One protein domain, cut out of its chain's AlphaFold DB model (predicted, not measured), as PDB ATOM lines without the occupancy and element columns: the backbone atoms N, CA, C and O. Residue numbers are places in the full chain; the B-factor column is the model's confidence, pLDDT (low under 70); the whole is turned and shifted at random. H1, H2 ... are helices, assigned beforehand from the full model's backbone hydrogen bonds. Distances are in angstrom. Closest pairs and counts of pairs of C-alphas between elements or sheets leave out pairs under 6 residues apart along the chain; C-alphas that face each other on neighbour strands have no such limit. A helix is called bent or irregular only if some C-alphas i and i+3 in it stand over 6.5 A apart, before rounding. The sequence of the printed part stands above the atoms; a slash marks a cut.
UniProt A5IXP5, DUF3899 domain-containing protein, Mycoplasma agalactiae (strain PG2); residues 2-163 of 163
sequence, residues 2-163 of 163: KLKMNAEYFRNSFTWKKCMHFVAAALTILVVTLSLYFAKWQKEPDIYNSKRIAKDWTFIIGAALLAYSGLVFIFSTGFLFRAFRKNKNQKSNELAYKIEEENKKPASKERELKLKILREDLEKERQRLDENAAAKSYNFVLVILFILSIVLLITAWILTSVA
ATOM      1  N   LYS A   2      16.816  -3.959  55.810       46.66
ATOM      2  CA  LYS A   2      17.466  -4.060  54.474       46.66
ATOM      3  C   LYS A   2      18.415  -2.900  54.105       46.66
ATOM      4  O   LYS A   2      19.490  -3.141  53.574       46.66
ATOM      5  N   LEU A   3      18.067  -1.652  54.435       51.28
ATOM      6  CA  LEU A   3      18.906  -0.474  54.139       51.28
ATOM      7  C   LEU A   3      20.243  -0.449  54.904       51.28
ATOM      8  O   LEU A   3      21.254  -0.044  54.340       51.28
ATOM      9  N   LYS A   4      20.270  -0.920  56.162       52.00
ATOM     10  CA  LYS A   4      21.506  -0.988  56.963       52.00
ATOM     11  C   LYS A   4      22.468  -2.051  56.427       52.00
ATOM     12  O   LYS A   4      23.655  -1.768  56.322       52.00
ATOM     13  N   MET A   5      21.944  -3.204  55.991       54.66
ATOM     14  CA  MET A   5      22.740  -4.212  55.282       54.66
ATOM     15  C   MET A   5      23.398  -3.607  54.038       54.66
ATOM     16  O   MET A   5      24.607  -3.720  53.888       54.66
ATOM     17  N   ASN A   6      22.647  -2.911  53.178       63.19
ATOM     18  CA  ASN A   6      23.190  -2.367  51.924       63.19
ATOM     19  C   ASN A   6      24.348  -1.376  52.141       63.19
ATOM     20  O   ASN A   6      25.339  -1.424  51.413       63.19
ATOM     21  N   ALA A   7      24.255  -0.509  53.153       64.81
ATOM     22  CA  ALA A   7      25.325   0.431  53.490       64.81
ATOM     23  C   ALA A   7      26.586  -0.281  54.013       64.81
ATOM     24  O   ALA A   7      27.708   0.082  53.656       64.81
ATOM     25  N   GLU A   8      26.409  -1.325  54.820       63.78
ATOM     26  CA  GLU A   8      27.507  -2.134  55.349       63.78
ATOM     27  C   GLU A   8      28.181  -2.975  54.250       63.78
ATOM     28  O   GLU A   8      29.409  -3.021  54.168       63.78
ATOM     29  N   TYR A   9      27.400  -3.533  53.316       65.44
ATOM     30  CA  TYR A   9      27.909  -4.191  52.105       65.44
ATOM     31  C   TYR A   9      28.729  -3.243  51.228       65.44
ATOM     32  O   TYR A   9      29.799  -3.621  50.740       65.44
ATOM     33  N   PHE A  10      28.253  -2.010  51.035       66.62
ATOM     34  CA  PHE A  10      28.974  -1.007  50.261       66.62
ATOM     35  C   PHE A  10      30.301  -0.660  50.939       66.62
ATOM     36  O   PHE A  10      31.355  -0.766  50.318       66.62
ATOM     37  N   ARG A  11      30.292  -0.373  52.246       68.94
ATOM     38  CA  ARG A  11      31.509  -0.063  53.012       68.94
ATOM     39  C   ARG A  11      32.526  -1.213  52.992       68.94
ATOM     40  O   ARG A  11      33.711  -0.978  52.769       68.94
ATOM     41  N   ASN A  12      32.068  -2.460  53.109       69.44
ATOM     42  CA  ASN A  12      32.916  -3.660  53.026       69.44
ATOM     43  C   ASN A  12      33.418  -3.969  51.600       69.44
ATOM     44  O   ASN A  12      34.273  -4.843  51.392       69.44
ATOM     45  N   SER A  13      32.907  -3.259  50.596       68.94
ATOM     46  CA  SER A  13      33.363  -3.358  49.210       68.94
ATOM     47  C   SER A  13      34.531  -2.422  48.884       68.94
ATOM     48  O   SER A  13      35.263  -2.709  47.941       68.94
ATOM     49  N   PHE A  14      34.780  -1.390  49.700       74.12
ATOM     50  CA  PHE A  14      35.897  -0.442  49.547       74.12
ATOM     51  C   PHE A  14      37.025  -0.682  50.558       74.12
ATOM     52  O   PHE A  14      37.641   0.247  51.076       74.12
ATOM     53  N   THR A  15      37.325  -1.945  50.861       79.94
ATOM     54  CA  THR A  15      38.528  -2.255  51.640       79.94
ATOM     55  C   THR A  15      39.776  -1.928  50.823       79.94
ATOM     56  O   THR A  15      39.778  -2.077  49.601       79.94
ATOM     57  N   TRP A  16      40.869  -1.535  51.488       77.19
ATOM     58  CA  TRP A  16      42.136  -1.177  50.831       77.19
ATOM     59  C   TRP A  16      42.571  -2.206  49.775       77.19
ATOM     60  O   TRP A  16      42.893  -1.852  48.646       77.19
ATOM     61  N   LYS A  17      42.459  -3.502  50.101       80.62
ATOM     62  CA  LYS A  17      42.774  -4.616  49.191       80.62
ATOM     63  C   LYS A  17      41.932  -4.610  47.908       80.62
ATOM     64  O   LYS A  17      42.453  -4.947  46.853       80.62
ATOM     65  N   LYS A  18      40.652  -4.228  47.982       81.75
ATOM     66  CA  LYS A  18      39.763  -4.118  46.813       81.75
ATOM     67  C   LYS A  18      40.047  -2.835  46.023       81.75
ATOM     68  O   LYS A  18      40.089  -2.877  44.798       81.75
ATOM     69  N   CYS A  19      40.331  -1.725  46.706       85.69
ATOM     70  CA  CYS A  19      40.686  -0.453  46.068       85.69
ATOM     71  C   CYS A  19      42.034  -0.493  45.330       85.69
ATOM     72  O   CYS A  19      42.201   0.232  44.352       85.69
ATOM     73  N   MET A  20      42.960  -1.383  45.708       88.19
ATOM     74  CA  MET A  20      44.211  -1.610  44.964       88.19
ATOM     75  C   MET A  20      43.977  -1.951  43.486       88.19
ATOM     76  O   MET A  20      44.830  -1.656  42.652       88.19
ATOM     77  N   HIS A  21      42.815  -2.511  43.127       88.56
ATOM     78  CA  HIS A  21      42.492  -2.756  41.725       88.56
ATOM     79  C   HIS A  21      42.331  -1.465  40.913       88.56
ATOM     80  O   HIS A  21      42.699  -1.473  39.743       88.56
ATOM     81  N   PHE A  22      41.850  -0.366  41.510       88.88
ATOM     82  CA  PHE A  22      41.816   0.937  40.837       88.88
ATOM     83  C   PHE A  22      43.222   1.476  40.592       88.88
ATOM     84  O   PHE A  22      43.497   1.977  39.508       88.88
ATOM     85  N   VAL A  23      44.124   1.327  41.566       90.62
ATOM     86  CA  VAL A  23      45.525   1.757  41.430       90.62
ATOM     87  C   VAL A  23      46.227   0.956  40.335       90.62
ATOM     88  O   VAL A  23      46.855   1.534  39.454       90.62
ATOM     89  N   ALA A  24      46.070  -0.368  40.341       90.81
ATOM     90  CA  ALA A  24      46.630  -1.231  39.306       90.81
ATOM     91  C   ALA A  24      46.059  -0.903  37.914       90.81
ATOM     92  O   ALA A  24      46.812  -0.820  36.942       90.81
ATOM     93  N   ALA A  25      44.749  -0.653  37.814       90.88
ATOM     94  CA  ALA A  25      44.107  -0.229  36.573       90.88
ATOM     95  C   ALA A  25      44.647   1.126  36.081       90.88
ATOM     96  O   ALA A  25      45.003   1.249  34.913       90.88
ATOM     97  N   ALA A  26      44.780   2.115  36.968       91.38
ATOM     98  CA  ALA A  26      45.331   3.429  36.641       91.38
ATOM     99  C   ALA A  26      46.787   3.343  36.162       91.38
ATOM    100  O   ALA A  26      47.137   3.949  35.151       91.38
ATOM    101  N   LEU A  27      47.621   2.541  36.830       93.81
ATOM    102  CA  LEU A  27      48.999   2.289  36.401       93.81
ATOM    103  C   LEU A  27      49.049   1.607  35.031       93.81
ATOM    104  O   LEU A  27      49.854   1.989  34.188       93.81
ATOM    105  N   THR A  28      48.161   0.644  34.779       91.38
ATOM    106  CA  THR A  28      48.071  -0.040  33.480       91.38
ATOM    107  C   THR A  28      47.716   0.951  32.373       91.38
ATOM    108  O   THR A  28      48.377   0.986  31.339       91.38
ATOM    109  N   ILE A  29      46.720   1.807  32.614       93.12
ATOM    110  CA  ILE A  29      46.319   2.871  31.688       93.12
ATOM    111  C   ILE A  29      47.484   3.820  31.413       93.12
ATOM    112  O   ILE A  29      47.746   4.140  30.254       93.12
ATOM    113  N   LEU A  30      48.192   4.249  32.458       93.12
ATOM    114  CA  LEU A  30      49.328   5.155  32.337       93.12
ATOM    115  C   LEU A  30      50.437   4.542  31.473       93.12
ATOM    116  O   LEU A  30      50.885   5.172  30.519       93.12
ATOM    117  N   VAL A  31      50.835   3.299  31.761       93.56
ATOM    118  CA  VAL A  31      51.888   2.588  31.018       93.56
ATOM    119  C   VAL A  31      51.504   2.413  29.553       93.56
ATOM    120  O   VAL A  31      52.305   2.714  28.669       93.56
ATOM    121  N   VAL A  32      50.277   1.966  29.277       91.81
ATOM    122  CA  VAL A  32      49.796   1.760  27.906       91.81
ATOM    123  C   VAL A  32      49.713   3.087  27.149       91.81
ATOM    124  O   VAL A  32      50.165   3.165  26.008       91.81
ATOM    125  N   THR A  33      49.214   4.147  27.787       90.81
ATOM    126  CA  THR A  33      49.112   5.481  27.173       90.81
ATOM    127  C   THR A  33      50.487   6.050  26.840       90.81
ATOM    128  O   THR A  33      50.707   6.481  25.712       90.81
ATOM    129  N   LEU A  34      51.435   6.012  27.785       92.50
ATOM    130  CA  LEU A  34      52.803   6.484  27.548       92.50
ATOM    131  C   LEU A  34      53.493   5.665  26.453       92.50
ATOM    132  O   LEU A  34      54.148   6.233  25.582       92.50
ATOM    133  N   SER A  35      53.298   4.343  26.456       91.50
ATOM    134  CA  SER A  35      53.846   3.463  25.421       91.50
ATOM    135  C   SER A  35      53.324   3.843  24.036       91.50
ATOM    136  O   SER A  35      54.114   3.978  23.111       91.50
ATOM    137  N   LEU A  36      52.017   4.077  23.884       89.19
ATOM    138  CA  LEU A  36      51.428   4.505  22.609       89.19
ATOM    139  C   LEU A  36      51.909   5.891  22.179       89.19
ATOM    140  O   LEU A  36      52.226   6.091  21.004       89.19
ATOM    141  N   TYR A  37      51.994   6.822  23.128       89.88
ATOM    142  CA  TYR A  37      52.452   8.179  22.874       89.88
ATOM    143  C   TYR A  37      53.874   8.190  22.294       89.88
ATOM    144  O   TYR A  37      54.080   8.693  21.190       89.88
ATOM    145  N   PHE A  38      54.833   7.564  22.985       90.75
ATOM    146  CA  PHE A  38      56.237   7.550  22.562       90.75
ATOM    147  C   PHE A  38      56.516   6.596  21.393       90.75
ATOM    148  O   PHE A  38      57.406   6.855  20.580       90.75
ATOM    149  N   ALA A  39      55.793   5.476  21.290       88.38
ATOM    150  CA  ALA A  39      56.047   4.495  20.236       88.38
ATOM    151  C   ALA A  39      55.412   4.875  18.896       88.38
ATOM    152  O   ALA A  39      55.987   4.531  17.866       88.38
ATOM    153  N   LYS A  40      54.252   5.549  18.902       87.44
ATOM    154  CA  LYS A  40      53.475   5.831  17.686       87.44
ATOM    155  C   LYS A  40      53.079   7.294  17.528       87.44
ATOM    156  O   LYS A  40      53.486   7.919  16.556       87.44
ATOM    157  N   TRP A  41      52.310   7.857  18.461       86.50
ATOM    158  CA  TRP A  41      51.648   9.151  18.229       86.50
ATOM    159  C   TRP A  41      52.619  10.319  18.055       86.50
ATOM    160  O   TRP A  41      52.354  11.213  17.261       86.50
ATOM    161  N   GLN A  42      53.758  10.302  18.750       86.88
ATOM    162  CA  GLN A  42      54.794  11.321  18.586       86.88
ATOM    163  C   GLN A  42      55.568  11.178  17.264       86.88
ATOM    164  O   GLN A  42      56.075  12.166  16.741       86.88
ATOM    165  N   LYS A  43      55.697   9.955  16.735       87.31
ATOM    166  CA  LYS A  43      56.544   9.657  15.569       87.31
ATOM    167  C   LYS A  43      55.827   9.837  14.236       87.31
ATOM    168  O   LYS A  43      56.482  10.074  13.230       87.31
ATOM    169  N   GLU A  44      54.502   9.719  14.233       86.38
ATOM    170  CA  GLU A  44      53.675   9.745  13.023       86.38
ATOM    171  C   GLU A  44      52.528  10.775  13.147       86.38
ATOM    172  O   GLU A  44      51.349  10.404  13.107       86.38
ATOM    173  N   PRO A  45      52.836  12.076  13.317       81.19
ATOM    174  CA  PRO A  45      51.821  13.108  13.554       81.19
ATOM    175  C   PRO A  45      50.831  13.258  12.388       81.19
ATOM    176  O   PRO A  45      49.655  13.533  12.615       81.19
ATOM    177  N   ASP A  46      51.270  12.996  11.153       82.31
ATOM    178  CA  ASP A  46      50.426  13.091   9.952       82.31
ATOM    179  C   ASP A  46      49.371  11.972   9.877       82.31
ATOM    180  O   ASP A  46      48.315  12.117   9.261       82.31
ATOM    181  N   ILE A  47      49.647  10.840  10.529       81.81
ATOM    182  CA  ILE A  47      48.805   9.637  10.533       81.81
ATOM    183  C   ILE A  47      47.847   9.647  11.734       81.81
ATOM    184  O   ILE A  47      46.734   9.107  11.655       81.81
ATOM    185  N   TYR A  48      48.272  10.255  12.844       82.31
ATOM    186  CA  TYR A  48      47.571  10.288  14.124       82.31
ATOM    187  C   TYR A  48      46.991  11.671  14.425       82.31
ATOM    188  O   TYR A  48      47.493  12.424  15.254       82.31
ATOM    189  N   ASN A  49      45.857  11.974  13.792       83.81
ATOM    190  CA  ASN A  49      45.044  13.132  14.158       83.81
ATOM    191  C   ASN A  49      44.296  12.914  15.492       83.81
ATOM    192  O   ASN A  49      44.132  11.786  15.967       83.81
ATOM    193  N   SER A  50      43.776  13.994  16.085       83.75
ATOM    194  CA  SER A  50      43.095  13.958  17.391       83.75
ATOM    195  C   SER A  50      41.935  12.956  17.447       83.75
ATOM    196  O   SER A  50      41.726  12.314  18.475       83.75
ATOM    197  N   LYS A  51      41.199  12.776  16.339       82.94
ATOM    198  CA  LYS A  51      40.094  11.805  16.246       82.94
ATOM    199  C   LYS A  51      40.599  10.362  16.306       82.94
ATOM    200  O   LYS A  51      40.047   9.550  17.046       82.94
ATOM    201  N   ARG A  52      41.663  10.045  15.565       85.81
ATOM    202  CA  ARG A  52      42.276   8.714  15.552       85.81
ATOM    203  C   ARG A  52      42.916   8.375  16.892       85.81
ATOM    204  O   ARG A  52      42.735   7.264  17.377       85.81
ATOM    205  N   ILE A  53      43.592   9.342  17.513       87.62
ATOM    206  CA  ILE A  53      44.147   9.207  18.866       87.62
ATOM    207  C   ILE A  53      43.031   8.871  19.858       87.62
ATOM    208  O   ILE A  53      43.147   7.890  20.587       87.62
ATOM    209  N   ALA A  54      41.924   9.624  19.848       86.81
ATOM    210  CA  ALA A  54      40.795   9.369  20.741       86.81
ATOM    211  C   ALA A  54      40.189   7.971  20.531       86.81
ATOM    212  O   ALA A  54      39.939   7.260  21.506       86.81
ATOM    213  N   LYS A  55      39.999   7.547  19.276       87.88
ATOM    214  CA  LYS A  55      39.496   6.208  18.931       87.88
ATOM    215  C   LYS A  55      40.418   5.099  19.445       87.88
ATOM    216  O   LYS A  55      39.962   4.227  20.186       87.88
ATOM    217  N   ASP A  56      41.695   5.141  19.076       88.00
ATOM    218  CA  ASP A  56      42.661   4.093  19.417       88.00
ATOM    219  C   ASP A  56      42.885   4.029  20.933       88.00
ATOM    220  O   ASP A  56      42.907   2.945  21.512       88.00
ATOM    221  N   TRP A  57      42.970   5.181  21.603       91.06
ATOM    222  CA  TRP A  57      43.118   5.254  23.056       91.06
ATOM    223  C   TRP A  57      41.928   4.635  23.791       91.06
ATOM    224  O   TRP A  57      42.109   3.786  24.665       91.06
ATOM    225  N   THR A  58      40.709   5.020  23.400       91.19
ATOM    226  CA  THR A  58      39.471   4.535  24.025       91.19
ATOM    227  C   THR A  58      39.324   3.025  23.834       91.19
ATOM    228  O   THR A  58      39.005   2.307  24.784       91.19
ATOM    229  N   PHE A  59      39.631   2.523  22.632       92.69
ATOM    230  CA  PHE A  59      39.609   1.092  22.342       92.69
ATOM    231  C   PHE A  59      40.635   0.322  23.177       92.69
ATOM    232  O   PHE A  59      40.288  -0.652  23.847       92.69
ATOM    233  N   ILE A  60      41.895   0.763  23.164       92.31
ATOM    234  CA  ILE A  60      42.995   0.047  23.813       92.31
ATOM    235  C   ILE A  60      42.811   0.026  25.333       92.31
ATOM    236  O   ILE A  60      43.022  -1.016  25.955       92.31
ATOM    237  N   ILE A  61      42.367   1.127  25.945       93.25
ATOM    238  CA  ILE A  61      42.076   1.146  27.384       93.25
ATOM    239  C   ILE A  61      40.873   0.275  27.720       93.25
ATOM    240  O   ILE A  61      40.936  -0.486  28.687       93.25
ATOM    241  N   GLY A  62      39.797   0.353  26.933       91.81
ATOM    242  CA  GLY A  62      38.634  -0.515  27.114       91.81
ATOM    243  C   GLY A  62      39.036  -1.991  27.090       91.81
ATOM    244  O   GLY A  62      38.706  -2.740  28.010       91.81
ATOM    245  N   ALA A  63      39.845  -2.390  26.106       93.50
ATOM    246  CA  ALA A  63      40.369  -3.746  25.988       93.50
ATOM    247  C   ALA A  63      41.294  -4.129  27.157       93.50
ATOM    248  O   ALA A  63      41.167  -5.224  27.703       93.50
ATOM    249  N   ALA A  64      42.186  -3.233  27.588       92.81
ATOM    250  CA  ALA A  64      43.095  -3.481  28.707       92.81
ATOM    251  C   ALA A  64      42.347  -3.671  30.038       92.81
ATOM    252  O   ALA A  64      42.654  -4.593  30.796       92.81
ATOM    253  N   LEU A  65      41.331  -2.847  30.315       92.56
ATOM    254  CA  LEU A  65      40.490  -2.979  31.509       92.56
ATOM    255  C   LEU A  65      39.639  -4.253  31.477       92.56
ATOM    256  O   LEU A  65      39.486  -4.920  32.507       92.56
ATOM    257  N   LEU A  66      39.119  -4.621  30.304       93.38
ATOM    258  CA  LEU A  66      38.377  -5.864  30.120       93.38
ATOM    259  C   LEU A  66      39.281  -7.081  30.365       93.38
ATOM    260  O   LEU A  66      38.924  -7.976  31.128       93.38
ATOM    261  N   ALA A  67      40.482  -7.084  29.785       92.69
ATOM    262  CA  ALA A  67      41.467  -8.140  29.989       92.69
ATOM    263  C   ALA A  67      41.884  -8.244  31.463       92.69
ATOM    264  O   ALA A  67      41.904  -9.338  32.025       92.69
ATOM    265  N   TYR A  68      42.152  -7.113  32.119       91.44
ATOM    266  CA  TYR A  68      42.510  -7.078  33.534       91.44
ATOM    267  C   TYR A  68      41.393  -7.640  34.423       91.44
ATOM    268  O   TYR A  68      41.630  -8.552  35.218       91.44
ATOM    269  N   SER A  69      40.163  -7.142  34.275       89.94
ATOM    270  CA  SER A  69      39.017  -7.621  35.059       89.94
ATOM    271  C   SER A  69      38.716  -9.102  34.794       89.94
ATOM    272  O   SER A  69      38.490  -9.855  35.744       89.94
ATOM    273  N   GLY A  70      38.813  -9.548  33.536       88.12
ATOM    274  CA  GLY A  70      38.680 -10.949  33.141       88.12
ATOM    275  C   GLY A  70      39.742 -11.852  33.771       88.12
ATOM    276  O   GLY A  70      39.406 -12.882  34.357       88.12
ATOM    277  N   LEU A  71      41.017 -11.455  33.739       88.81
ATOM    278  CA  LEU A  71      42.106 -12.203  34.371       88.81
ATOM    279  C   LEU A  71      41.892 -12.332  35.879       88.81
ATOM    280  O   LEU A  71      41.939 -13.438  36.416       88.81
ATOM    281  N   VAL A  72      41.597 -11.228  36.566       86.38
ATOM    282  CA  VAL A  72      41.341 -11.246  38.014       86.38
ATOM    283  C   VAL A  72      40.138 -12.140  38.343       86.38
ATOM    284  O   VAL A  72      40.173 -12.896  39.319       86.38
ATOM    285  N   PHE A  73      39.095 -12.130  37.512       83.69
ATOM    286  CA  PHE A  73      37.958 -13.037  37.658       83.69
ATOM    287  C   PHE A  73      38.375 -14.514  37.515       83.69
ATOM    288  O   PHE A  73      38.068 -15.339  38.380       83.69
ATOM    289  N   ILE A  74      39.159 -14.863  36.493       82.50
ATOM    290  CA  ILE A  74      39.685 -16.225  36.288       82.50
ATOM    291  C   ILE A  74      40.567 -16.672  37.471       82.50
ATOM    292  O   ILE A  74      40.437 -17.796  37.967       82.50
ATOM    293  N   PHE A  75      41.421 -15.789  37.992       80.88
ATOM    294  CA  PHE A  75      42.241 -16.086  39.168       80.88
ATOM    295  C   PHE A  75      41.398 -16.270  40.436       80.88
ATOM    296  O   PHE A  75      41.589 -17.243  41.168       80.88
ATOM    297  N   SER A  76      40.415 -15.400  40.680       74.44
ATOM    298  CA  SER A  76      39.540 -15.469  41.865       74.44
ATOM    299  C   SER A  76      38.599 -16.683  41.862       74.44
ATOM    300  O   SER A  76      38.275 -17.250  42.913       74.44
ATOM    301  N   THR A  77      38.199 -17.168  40.684       70.44
ATOM    302  CA  THR A  77      37.452 -18.430  40.562       70.44
ATOM    303  C   THR A  77      38.321 -19.655  40.868       70.44
ATOM    304  O   THR A  77      37.778 -20.739  41.145       70.44
ATOM    305  N   GLY A  78      39.645 -19.469  40.932       65.81
ATOM    306  CA  GLY A  78      40.643 -20.499  41.178       65.81
ATOM    307  C   GLY A  78      40.810 -21.431  39.986       65.81
ATOM    308  O   GLY A  78      41.222 -22.565  40.191       65.81
ATOM    309  N   PHE A  79      40.436 -20.997  38.777       68.44
ATOM    310  CA  PHE A  79      40.435 -21.832  37.572       68.44
ATOM    311  C   PHE A  79      41.817 -22.442  37.301       68.44
ATOM    312  O   PHE A  79      41.939 -23.661  37.215       68.44
ATOM    313  N   LEU A  80      42.870 -21.617  37.316       65.50
ATOM    314  CA  LEU A  80      44.262 -22.064  37.172       65.50
ATOM    315  C   LEU A  80      44.691 -23.017  38.292       65.50
ATOM    316  O   LEU A  80      45.355 -24.015  38.043       65.50
ATOM    317  N   PHE A  81      44.250 -22.765  39.523       63.28
ATOM    318  CA  PHE A  81      44.587 -23.629  40.650       63.28
ATOM    319  C   PHE A  81      43.812 -24.947  40.643       63.28
ATOM    320  O   PHE A  81      44.345 -25.927  41.138       63.28
ATOM    321  N   ARG A  82      42.598 -25.026  40.077       62.34
ATOM    322  CA  ARG A  82      41.831 -26.286  39.981       62.34
ATOM    323  C   ARG A  82      42.535 -27.334  39.123       62.34
ATOM    324  O   ARG A  82      42.427 -28.507  39.457       62.34
ATOM    325  N   ALA A  83      43.272 -26.922  38.092       62.84
ATOM    326  CA  ALA A  83      44.058 -27.837  37.264       62.84
ATOM    327  C   ALA A  83      45.240 -28.471  38.027       62.84
ATOM    328  O   ALA A  83      45.630 -29.593  37.727       62.84
ATOM    329  N   PHE A  84      45.768 -27.786  39.049       61.34
ATOM    330  CA  PHE A  84      46.920 -28.236  39.844       61.34
ATOM    331  C   PHE A  84      46.571 -28.639  41.288       61.34
ATOM    332  O   PHE A  84      47.454 -29.025  42.057       61.34
ATOM    333  N   ARG A  85      45.302 -28.549  41.711       57.66
ATOM    334  CA  ARG A  85      44.912 -28.858  43.093       57.66
ATOM    335  C   ARG A  85      44.704 -30.359  43.255       57.66
ATOM    336  O   ARG A  85      43.806 -30.933  42.643       57.66
ATOM    337  N   LYS A  86      45.454 -30.970  44.180       59.62
ATOM    338  CA  LYS A  86      45.086 -32.260  44.783       59.62
ATOM    339  C   LYS A  86      43.633 -32.170  45.271       59.62
ATOM    340  O   LYS A  86      43.239 -31.137  45.818       59.62
ATOM    341  N   ASN A  87      42.848 -33.214  45.001       65.94
ATOM    342  CA  ASN A  87      41.391 -33.243  45.147       65.94
ATOM    343  C   ASN A  87      40.946 -32.529  46.442       65.94
ATOM    344  O   ASN A  87      41.311 -32.954  47.535       65.94
ATOM    345  N   LYS A  88      40.192 -31.421  46.330       65.38
ATOM    346  CA  LYS A  88      39.790 -30.566  47.474       65.38
ATOM    347  C   LYS A  88      39.044 -31.366  48.557       65.38
ATOM    348  O   LYS A  88      39.046 -30.977  49.718       65.38
ATOM    349  N   ASN A  89      38.483 -32.511  48.171       70.69
ATOM    350  CA  ASN A  89      37.749 -33.420  49.039       70.69
ATOM    351  C   ASN A  89      38.589 -34.604  49.538       70.69
ATOM    352  O   ASN A  89      38.037 -35.472  50.196       70.69
ATOM    353  N   GLN A  90      39.896 -34.676  49.266       80.44
ATOM    354  CA  GLN A  90      40.715 -35.845  49.609       80.44
ATOM    355  C   GLN A  90      40.654 -36.172  51.106       80.44
ATOM    356  O   GLN A  90      40.407 -37.318  51.461       80.44
ATOM    357  N   LYS A  91      40.796 -35.166  51.975       82.12
ATOM    358  CA  LYS A  91      40.729 -35.346  53.431       82.12
ATOM    359  C   LYS A  91      39.322 -35.716  53.917       82.12
ATOM    360  O   LYS A  91      39.179 -36.554  54.799       82.12
ATOM    361  N   SER A  92      38.285 -35.137  53.309       82.12
ATOM    362  CA  SER A  92      36.884 -35.491  53.586       82.12
ATOM    363  C   SER A  92      36.579 -36.938  53.174       82.12
ATOM    364  O   SER A  92      35.982 -37.690  53.938       82.12
ATOM    365  N   ASN A  93      37.071 -37.359  52.006       84.19
ATOM    366  CA  ASN A  93      36.940 -38.722  51.497       84.19
ATOM    367  C   ASN A  93      37.730 -39.723  52.354       84.19
ATOM    368  O   ASN A  93      37.240 -40.814  52.619       84.19
ATOM    369  N   GLU A  94      38.923 -39.350  52.820       88.06
ATOM    370  CA  GLU A  94      39.728 -40.172  53.728       88.06
ATOM    371  C   GLU A  94      39.038 -40.360  55.087       88.06
ATOM    372  O   GLU A  94      38.985 -41.473  55.605       88.06
ATOM    373  N   LEU A  95      38.457 -39.295  55.653       88.06
ATOM    374  CA  LEU A  95      37.673 -39.372  56.890       88.06
ATOM    375  C   LEU A  95      36.408 -40.222  56.708       88.06
ATOM    376  O   LEU A  95      36.102 -41.045  57.567       88.06
ATOM    377  N   ALA A  96      35.707 -40.078  55.581       88.38
ATOM    378  CA  ALA A  96      34.545 -40.904  55.256       88.38
ATOM    379  C   ALA A  96      34.915 -42.392  55.134       88.38
ATOM    380  O   ALA A  96      34.223 -43.243  55.689       88.38
ATOM    381  N   TYR A  97      36.044 -42.696  54.488       90.25
ATOM    382  CA  TYR A  97      36.563 -44.058  54.375       90.25
ATOM    383  C   TYR A  97      36.919 -44.654  55.745       90.25
ATOM    384  O   TYR A  97      36.499 -45.765  56.055       90.25
ATOM    385  N   LYS A  98      37.605 -43.895  56.612       90.12
ATOM    386  CA  LYS A  98      37.931 -44.326  57.986       90.12
ATOM    387  C   LYS A  98      36.684 -44.606  58.826       90.12
ATOM    388  O   LYS A  98      36.673 -45.552  59.604       90.12
ATOM    389  N   ILE A  99      35.618 -43.817  58.661       90.12
ATOM    390  CA  ILE A  99      34.326 -44.068  59.322       90.12
ATOM    391  C   ILE A  99      33.710 -45.379  58.823       90.12
ATOM    392  O   ILE A  99      33.177 -46.152  59.618       90.12
ATOM    393  N   GLU A 100      33.764 -45.642  57.518       89.06
ATOM    394  CA  GLU A 100      33.240 -46.876  56.931       89.06
ATOM    395  C   GLU A 100      34.026 -48.112  57.394       89.06
ATOM    396  O   GLU A 100      33.433 -49.136  57.731       89.06
ATOM    397  N   GLU A 101      35.351 -48.007  57.471       90.25
ATOM    398  CA  GLU A 101      36.234 -49.061  57.971       90.25
ATOM    399  C   GLU A 101      35.990 -49.350  59.460       90.25
ATOM    400  O   GLU A 101      35.841 -50.506  59.862       90.25
ATOM    401  N   GLU A 102      35.846 -48.308  60.279       86.50
ATOM    402  CA  GLU A 102      35.538 -48.447  61.704       86.50
ATOM    403  C   GLU A 102      34.114 -48.986  61.936       86.50
ATOM    404  O   GLU A 102      33.848 -49.637  62.944       86.50
ATOM    405  N   ASN A 103      33.191 -48.791  60.985       86.56
ATOM    406  CA  ASN A 103      31.851 -49.375  61.040       86.56
ATOM    407  C   ASN A 103      31.809 -50.884  60.767       86.56
ATOM    408  O   ASN A 103      30.881 -51.548  61.231       86.56
ATOM    409  N   LYS A 104      32.802 -51.422  60.048       89.06
ATOM    410  CA  LYS A 104      32.929 -52.860  59.744       89.06
ATOM    411  C   LYS A 104      33.468 -53.670  60.931       89.06
ATOM    412  O   LYS A 104      33.345 -54.892  60.939       89.06
ATOM    413  N   LYS A 105      34.048 -53.009  61.937       88.31
ATOM    414  CA  LYS A 105      34.589 -53.645  63.148       88.31
ATOM    415  C   LYS A 105      33.472 -54.018  64.140       88.31
ATOM    416  O   LYS A 105      32.444 -53.339  64.184       88.31
ATOM    417  N   PRO A 106      33.650 -55.060  64.971       84.88
ATOM    418  CA  PRO A 106      32.670 -55.435  65.993       84.88
ATOM    419  C   PRO A 106      32.383 -54.283  66.971       84.88
ATOM    420  O   PRO A 106      33.228 -53.419  67.206       84.88
ATOM    421  N   ALA A 107      31.162 -54.239  67.507       84.62
ATOM    422  CA  ALA A 107      30.724 -53.165  68.396       84.62
ATOM    423  C   ALA A 107      31.515 -53.182  69.716       84.62
ATOM    424  O   ALA A 107      31.516 -54.177  70.438       84.62
ATOM    425  N   SER A 108      32.184 -52.073  70.027       88.31
ATOM    426  CA  SER A 108      32.906 -51.866  71.283       88.31
ATOM    427  C   SER A 108      32.792 -50.403  71.720       88.31
ATOM    428  O   SER A 108      32.597 -49.512  70.892       88.31
ATOM    429  N   LYS A 109      32.959 -50.133  73.021       84.69
ATOM    430  CA  LYS A 109      32.986 -48.751  73.544       84.69
ATOM    431  C   LYS A 109      34.104 -47.914  72.913       84.69
ATOM    432  O   LYS A 109      33.939 -46.718  72.697       84.69
ATOM    433  N   GLU A 110      35.234 -48.541  72.587       83.31
ATOM    434  CA  GLU A 110      36.353 -47.881  71.909       83.31
ATOM    435  C   GLU A 110      35.994 -47.491  70.466       83.31
ATOM    436  O   GLU A 110      36.306 -46.382  70.026       83.31
ATOM    437  N   ARG A 111      35.273 -48.367  69.753       88.50
ATOM    438  CA  ARG A 111      34.760 -48.106  68.403       88.50
ATOM    439  C   ARG A 111      33.796 -46.921  68.400       88.50
ATOM    440  O   ARG A 111      33.913 -46.041  67.551       88.50
ATOM    441  N   GLU A 112      32.854 -46.874  69.343       86.81
ATOM    442  CA  GLU A 112      31.897 -45.764  69.459       86.81
ATOM    443  C   GLU A 112      32.600 -44.424  69.695       86.81
ATOM    444  O   GLU A 112      32.264 -43.425  69.053       86.81
ATOM    445  N   LEU A 113      33.622 -44.410  70.556       89.31
ATOM    446  CA  LEU A 113      34.410 -43.211  70.830       89.31
ATOM    447  C   LEU A 113      35.188 -42.745  69.587       89.31
ATOM    448  O   LEU A 113      35.152 -41.563  69.243       89.31
ATOM    449  N   LYS A 114      35.837 -43.672  68.868       88.00
ATOM    450  CA  LYS A 114      36.553 -43.383  67.611       88.00
ATOM    451  C   LYS A 114      35.618 -42.867  66.519       88.00
ATOM    452  O   LYS A 114      35.943 -41.888  65.851       88.00
ATOM    453  N   LEU A 115      34.442 -43.473  66.362       89.00
ATOM    454  CA  LEU A 115      33.431 -43.020  65.403       89.00
ATOM    455  C   LEU A 115      32.925 -41.614  65.723       89.00
ATOM    456  O   LEU A 115      32.721 -40.824  64.801       89.00
ATOM    457  N   LYS A 116      32.741 -41.287  67.007       91.62
ATOM    458  CA  LYS A 116      32.346 -39.940  67.427       91.62
ATOM    459  C   LYS A 116      33.398 -38.901  67.029       91.62
ATOM    460  O   LYS A 116      33.047 -37.920  66.379       91.62
ATOM    461  N   ILE A 117      34.673 -39.162  67.322       92.50
ATOM    462  CA  ILE A 117      35.789 -38.268  66.966       92.50
ATOM    463  C   ILE A 117      35.876 -38.075  65.446       92.50
ATOM    464  O   ILE A 117      35.929 -36.946  64.966       92.50
ATOM    465  N   LEU A 118      35.822 -39.164  64.672       90.56
ATOM    466  CA  LEU A 118      35.907 -39.091  63.209       90.56
ATOM    467  C   LEU A 118      34.744 -38.306  62.584       90.56
ATOM    468  O   LEU A 118      34.942 -37.599  61.594       90.56
ATOM    469  N   ARG A 119      33.535 -38.411  63.149       91.31
ATOM    470  CA  ARG A 119      32.370 -37.629  62.706       91.31
ATOM    471  C   ARG A 119      32.531 -36.146  63.028       91.31
ATOM    472  O   ARG A 119      32.278 -35.326  62.151       91.31
ATOM    473  N   GLU A 120      32.996 -35.813  64.231       92.62
ATOM    474  CA  GLU A 120      33.284 -34.427  64.623       92.62
ATOM    475  C   GLU A 120      34.363 -33.796  63.725       92.62
ATOM    476  O   GLU A 120      34.225 -32.651  63.296       92.62
ATOM    477  N   ASP A 121      35.414 -34.543  63.378       90.31
ATOM    478  CA  ASP A 121      36.471 -34.068  62.479       90.31
ATOM    479  C   ASP A 121      35.979 -33.867  61.041       90.31
ATOM    480  O   ASP A 121      36.365 -32.899  60.378       90.31
ATOM    481  N   LEU A 122      35.098 -34.746  60.555       89.06
ATOM    482  CA  LEU A 122      34.473 -34.604  59.241       89.06
ATOM    483  C   LEU A 122      33.556 -33.377  59.187       89.06
ATOM    484  O   LEU A 122      33.561 -32.650  58.193       89.06
ATOM    485  N   GLU A 123      32.799 -33.119  60.250       90.56
ATOM    486  CA  GLU A 123      31.930 -31.948  60.350       90.56
ATOM    487  C   GLU A 123      32.737 -30.644  60.413       90.56
ATOM    488  O   GLU A 123      32.449 -29.712  59.659       90.56
ATOM    489  N   LYS A 124      33.826 -30.608  61.193       90.19
ATOM    490  CA  LYS A 124      34.771 -29.477  61.203       90.19
ATOM    491  C   LYS A 124      35.389 -29.227  59.831       90.19
ATOM    492  O   LYS A 124      35.551 -28.078  59.424       90.19
ATOM    493  N   GLU A 125      35.754 -30.279  59.101       86.00
ATOM    494  CA  GLU A 125      36.329 -30.125  57.763       86.00
ATOM    495  C   GLU A 125      35.286 -29.615  56.753       86.00
ATOM    496  O   GLU A 125      35.611 -28.769  55.920       86.00
ATOM    497  N   ARG A 126      34.020 -30.047  56.856       84.94
ATOM    498  CA  ARG A 126      32.911 -29.492  56.058       84.94
ATOM    499  C   ARG A 126      32.674 -28.018  56.363       84.94
ATOM    500  O   ARG A 126      32.658 -27.220  55.432       84.94
ATOM    501  N   GLN A 127      32.604 -27.645  57.640       85.25
ATOM    502  CA  GLN A 127      32.464 -26.247  58.055       85.25
ATOM    503  C   GLN A 127      33.606 -25.384  57.505       85.25
ATOM    504  O   GLN A 127      33.354 -24.344  56.907       85.25
ATOM    505  N   ARG A 128      34.859 -25.854  57.572       82.38
ATOM    506  CA  ARG A 128      36.001 -25.160  56.947       82.38
ATOM    507  C   ARG A 128      35.850 -25.013  55.435       82.38
ATOM    508  O   ARG A 128      36.266 -24.001  54.869       82.38
ATOM    509  N   LEU A 129      35.330 -26.023  54.740       77.88
ATOM    510  CA  LEU A 129      35.109 -25.953  53.293       77.88
ATOM    511  C   LEU A 129      34.015 -24.939  52.938       77.88
ATOM    512  O   LEU A 129      34.191 -24.212  51.953       77.88
ATOM    513  N   ASP A 130      32.961 -24.868  53.749       73.88
ATOM    514  CA  ASP A 130      31.830 -23.951  53.597       73.88
ATOM    515  C   ASP A 130      32.213 -22.509  53.944       73.88
ATOM    516  O   ASP A 130      31.936 -21.602  53.162       73.88
ATOM    517  N   GLU A 131      32.957 -22.280  55.027       72.69
ATOM    518  CA  GLU A 131      33.515 -20.969  55.384       72.69
ATOM    519  C   GLU A 131      34.433 -20.433  54.280       72.69
ATOM    520  O   GLU A 131      34.323 -19.279  53.862       72.69
ATOM    521  N   ASN A 132      35.298 -21.286  53.724       65.06
ATOM    522  CA  ASN A 132      36.162 -20.917  52.603       65.06
ATOM    523  C   ASN A 132      35.386 -20.676  51.295       65.06
ATOM    524  O   ASN A 132      35.873 -19.964  50.412       65.06
ATOM    525  N   ALA A 133      34.211 -21.287  51.126       60.78
ATOM    526  CA  ALA A 133      33.333 -21.034  49.988       60.78
ATOM    527  C   ALA A 133      32.553 -19.720  50.164       60.78
ATOM    528  O   ALA A 133      32.499 -18.923  49.227       60.78
ATOM    529  N   ALA A 134      32.036 -19.459  51.367       53.44
ATOM    530  CA  ALA A 134      31.348 -18.226  51.741       53.44
ATOM    531  C   ALA A 134      32.286 -17.004  51.729       53.44
ATOM    532  O   ALA A 134      31.876 -15.903  51.368       53.44
ATOM    533  N   ALA A 135      33.576 -17.199  52.026       53.56
ATOM    534  CA  ALA A 135      34.605 -16.159  51.978       53.56
ATOM    535  C   ALA A 135      34.962 -15.677  50.556       53.56
ATOM    536  O   ALA A 135      35.746 -14.730  50.418       53.56
ATOM    537  N   LYS A 136      34.389 -16.254  49.485       58.09
ATOM    538  CA  LYS A 136      34.453 -15.672  48.130       58.09
ATOM    539  C   LYS A 136      33.580 -14.415  48.055       58.09
ATOM    540  O   LYS A 136      32.512 -14.383  47.455       58.09
ATOM    541  N   SER A 137      34.081 -13.361  48.689       58.12
ATOM    542  CA  SER A 137      33.507 -12.024  48.734       58.12
ATOM    543  C   SER A 137      33.331 -11.471  47.319       58.12
ATOM    544  O   SER A 137      34.314 -11.264  46.603       58.12
ATOM    545  N   TYR A 138      32.097 -11.112  46.975       68.38
ATOM    546  CA  TYR A 138      31.782 -10.264  45.830       68.38
ATOM    547  C   TYR A 138      32.665  -8.999  45.824       68.38
ATOM    548  O   TYR A 138      32.819  -8.315  46.844       68.38
ATOM    549  N   ASN A 139      33.296  -8.707  44.687       76.69
ATOM    550  CA  ASN A 139      34.208  -7.574  44.543       76.69
ATOM    551  C   ASN A 139      33.589  -6.508  43.634       76.69
ATOM    552  O   ASN A 139      33.794  -6.508  42.422       76.69
ATOM    553  N   PHE A 140      32.826  -5.600  44.241       81.56
ATOM    554  CA  PHE A 140      32.117  -4.525  43.540       81.56
ATOM    555  C   PHE A 140      33.047  -3.624  42.709       81.56
ATOM    556  O   PHE A 140      32.664  -3.176  41.634       81.56
ATOM    557  N   VAL A 141      34.294  -3.417  43.150       84.25
ATOM    558  CA  VAL A 141      35.294  -2.635  42.402       84.25
ATOM    559  C   VAL A 141      35.579  -3.251  41.032       84.25
ATOM    560  O   VAL A 141      35.633  -2.536  40.034       84.25
ATOM    561  N   LEU A 142      35.707  -4.579  40.951       84.25
ATOM    562  CA  LEU A 142      35.920  -5.261  39.670       84.25
ATOM    563  C   LEU A 142      34.706  -5.137  38.751       84.25
ATOM    564  O   LEU A 142      34.875  -5.027  37.542       84.25
ATOM    565  N   VAL A 143      33.498  -5.108  39.318       86.38
ATOM    566  CA  VAL A 143      32.262  -4.899  38.554       86.38
ATOM    567  C   VAL A 143      32.228  -3.495  37.959       86.38
ATOM    568  O   VAL A 143      31.914  -3.351  36.782       86.38
ATOM    569  N   ILE A 144      32.625  -2.471  38.721       88.88
ATOM    570  CA  ILE A 144      32.763  -1.104  38.197       88.88
ATOM    571  C   ILE A 144      33.779  -1.066  37.050       88.88
ATOM    572  O   ILE A 144      33.470  -0.536  35.987       88.88
ATOM    573  N   LEU A 145      34.969  -1.650  37.235       89.94
ATOM    574  CA  LEU A 145      36.003  -1.689  36.191       89.94
ATOM    575  C   LEU A 145      35.518  -2.412  34.929       89.94
ATOM    576  O   LEU A 145      35.790  -1.962  33.818       89.94
ATOM    577  N   PHE A 146      34.762  -3.497  35.095       91.19
ATOM    578  CA  PHE A 146      34.163  -4.233  33.989       91.19
ATOM    579  C   PHE A 146      33.113  -3.394  33.245       91.19
ATOM    580  O   PHE A 146      33.175  -3.285  32.021       91.19
ATOM    581  N   ILE A 147      32.200  -2.726  33.957       93.19
ATOM    582  CA  ILE A 147      31.207  -1.831  33.340       93.19
ATOM    583  C   ILE A 147      31.903  -0.691  32.585       93.19
ATOM    584  O   ILE A 147      31.568  -0.434  31.431       93.19
ATOM    585  N   LEU A 148      32.910  -0.055  33.191       92.81
ATOM    586  CA  LEU A 148      33.705   0.988  32.537       92.81
ATOM    587  C   LEU A 148      34.381   0.473  31.262       92.81
ATOM    588  O   LEU A 148      34.369   1.165  30.248       92.81
ATOM    589  N   SER A 149      34.919  -0.750  31.285       93.31
ATOM    590  CA  SER A 149      35.532  -1.360  30.101       93.31
ATOM    591  C   SER A 149      34.533  -1.525  28.951       93.31
ATOM    592  O   SER A 149      34.845  -1.174  27.816       93.31
ATOM    593  N   ILE A 150      33.303  -1.961  29.246       94.94
ATOM    594  CA  ILE A 150      32.237  -2.105  28.247       94.94
ATOM    595  C   ILE A 150      31.851  -0.739  27.679       94.94
ATOM    596  O   ILE A 150      31.756  -0.591  26.464       94.94
ATOM    597  N   VAL A 151      31.669   0.270  28.535       94.94
ATOM    598  CA  VAL A 151      31.332   1.635  28.098       94.94
ATOM    599  C   VAL A 151      32.421   2.202  27.180       94.94
ATOM    600  O   VAL A 151      32.108   2.777  26.136       94.94
ATOM    601  N   LEU A 152      33.699   1.999  27.510       92.88
ATOM    602  CA  LEU A 152      34.813   2.423  26.658       92.88
ATOM    603  C   LEU A 152      34.833   1.680  25.316       92.88
ATOM    604  O   LEU A 152      35.017   2.293  24.271       92.88
ATOM    605  N   LEU A 153      34.573   0.375  25.299       93.75
ATOM    606  CA  LEU A 153      34.518  -0.377  24.044       93.75
ATOM    607  C   LEU A 153      33.335   0.043  23.159       93.75
ATOM    608  O   LEU A 153      33.501   0.185  21.949       93.75
ATOM    609  N   ILE A 154      32.166   0.310  23.750       93.19
ATOM    610  CA  ILE A 154      31.000   0.836  23.023       93.19
ATOM    611  C   ILE A 154      31.310   2.220  22.450       93.19
ATOM    612  O   ILE A 154      31.048   2.475  21.277       93.19
ATOM    613  N   THR A 155      31.898   3.114  23.246       91.38
ATOM    614  CA  THR A 155      32.266   4.457  22.768       91.38
ATOM    615  C   THR A 155      33.337   4.405  21.681       91.38
ATOM    616  O   THR A 155      33.220   5.129  20.699       91.38
ATOM    617  N   ALA A 156      34.317   3.504  21.772       90.75
ATOM    618  CA  ALA A 156      35.289   3.272  20.705       90.75
ATOM    619  C   ALA A 156      34.634   2.760  19.410       90.75
ATOM    620  O   ALA A 156      35.011   3.176  18.311       90.75
ATOM    621  N   TRP A 157      33.632   1.887  19.524       90.56
ATOM    622  CA  TRP A 157      32.859   1.412  18.379       90.56
ATOM    623  C   TRP A 157      32.052   2.543  17.726       90.56
ATOM    624  O   TRP A 157      32.109   2.702  16.510       90.56
ATOM    625  N   ILE A 158      31.402   3.399  18.521       90.25
ATOM    626  CA  ILE A 158      30.707   4.599  18.023       90.25
ATOM    627  C   ILE A 158      31.694   5.574  17.362       90.25
ATOM    628  O   ILE A 158      31.446   6.080  16.275       90.25
ATOM    629  N   LEU A 159      32.856   5.815  17.970       87.50
ATOM    630  CA  LEU A 159      33.896   6.656  17.369       87.50
ATOM    631  C   LEU A 159      34.432   6.070  16.058       87.50
ATOM    632  O   LEU A 159      34.938   6.812  15.225       87.50
ATOM    633  N   THR A 160      34.312   4.757  15.856       82.38
ATOM    634  CA  THR A 160      34.681   4.095  14.601       82.38
ATOM    635  C   THR A 160      33.646   4.306  13.500       82.38
ATOM    636  O   THR A 160      34.029   4.296  12.340       82.38
ATOM    637  N   SER A 161      32.366   4.492  13.831       73.75
ATOM    638  CA  SER A 161      31.315   4.750  12.837       73.75
ATOM    639  C   SER A 161      31.162   6.230  12.472       73.75
ATOM    640  O   SER A 161      30.553   6.538  11.452       73.75
ATOM    641  N   VAL A 162      31.704   7.139  13.289       68.00
ATOM    642  CA  VAL A 162      31.627   8.600  13.090       68.00
ATOM    643  C   VAL A 162      32.923   9.194  12.500       68.00
ATOM    644  O   VAL A 162      32.925  10.349  12.066       68.00
ATOM    645  N   ALA A 163      34.028   8.439  12.488       53.28
ATOM    646  CA  ALA A 163      35.336   8.853  11.963       53.28
ATOM    647  C   ALA A 163      35.633   8.226  10.601       53.28
ATOM    648  O   ALA A 163      36.193   8.963   9.759       53.28
TER     649      ALA A 163
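Overview. This is residues 2 to 163 of the 163 residues of the protein "DUF3899 domain-containing protein" of Mycoplasma agalactiae (strain PG2) (UniProt A5IXP5). Two helical parts stand end to end in a long, narrow shape: a bundle of three helices, H2, H3 and H7, running up and down, and beyond it the hairpin of H5 and H6. The two parts are joined by thin stretches, residues 78 to 89 with the small helix H4 and residues 135 to 139, while residues 2 to 8 of H1 stick out near the end of the bundle that is nearer the hairpin. Within the bundle, H2 and H7 meet only near their beginnings, and both touch H3. The printed part has 162 residues with seven named helices, H1 to H7 in that order, and no named strand; the class is all helix. The whole is extended, with a radius of gyration of the C-alphas of 26.4 A, and its outline is a rod spanning 91 by 41 by 27 A.

Along the chain. H1 takes residues 2 to 11, beginning with C-alpha 2 at (17.466, -4.060, 54.474). H2 takes residues 16 to 41 and is 35.5 A long from first to last C-alpha; it is irregular, but only just, with C-alphas 38 and 41 lying 6.51 A apart. H3, residues 50 to 77, is the longest helix by residues and measures 40.2 A. H4 is the short helix of residues 79 to 84, 9.4 A long. H5 covers residues 90 to 104 over 21.3 A. H6, residues 109 to 134, is 37.5 A long and begins with C-alpha 109 at (32.986, -48.751, 73.544). H7, residues 140 to 162, is 33.2 A long and ends with C-alpha 162 at (31.627, 8.600, 13.090).

Arrangement. H2, H3 and H7 form the up-and-down bundle, in which each runs against the one before it in the chain. H2 and H3 are a helical hairpin; they touch, the closest C-alphas being those of Ile 29 and Ile 61 at 6.3 A, and run opposite ways at a tilt of 36 degrees, only just steep. H3 and H7 touch with 34 pairs of C-alphas within 8 A, the closest being those of Gly 62 and Ser 149 at 4.4 A, and run opposite ways at a shallow tilt of 31 degrees. H2 touches H7 with residues 18 to 22 alone, and H7 touches H2 with residues 141 to 145 alone; the closest C-alphas, of Lys 18 and Val 141, are 6.5 A apart, and the two run the same way at a shallow tilt of 26 degrees. H1 touches no helix and is only just apart from H7, the closest C-alphas being 8.2 A apart. H4 is close to H3 but not clearly touching, with the C-alphas of Ile 74 and Leu 80 at 7.5 A. H5 and H6 are the other helical hairpin; they touch at Leu 95 and Leu 122, whose C-alphas are the closest at 6.2 A, and run opposite ways at a shallow tilt of 21 degrees. H3 is apart from both H5 and H6. Every O i to N i+4 pair is within hydrogen-bond range in H1, H3, H5, H6 and H7; H2 has 19 of 22, and H4 has 0 of 2, with 2 of its 3 O i to N i+3 pairs within range.

Size, cuts and confidence. The two C-alphas farthest apart, those of Asp 46 and Ser 108, are 91.0 A from each other. The printed part has no cut and ends at Ala 163, the chain's last residue. No link is long; the one from H2 to H3, with 8 residues, is short, and the others are tight. The mean pLDDT of the printed part is 82.3, and the model's confidence is under 70 at residues 2 to 13, 78 to 88, 132 to 138 and 162 to 163.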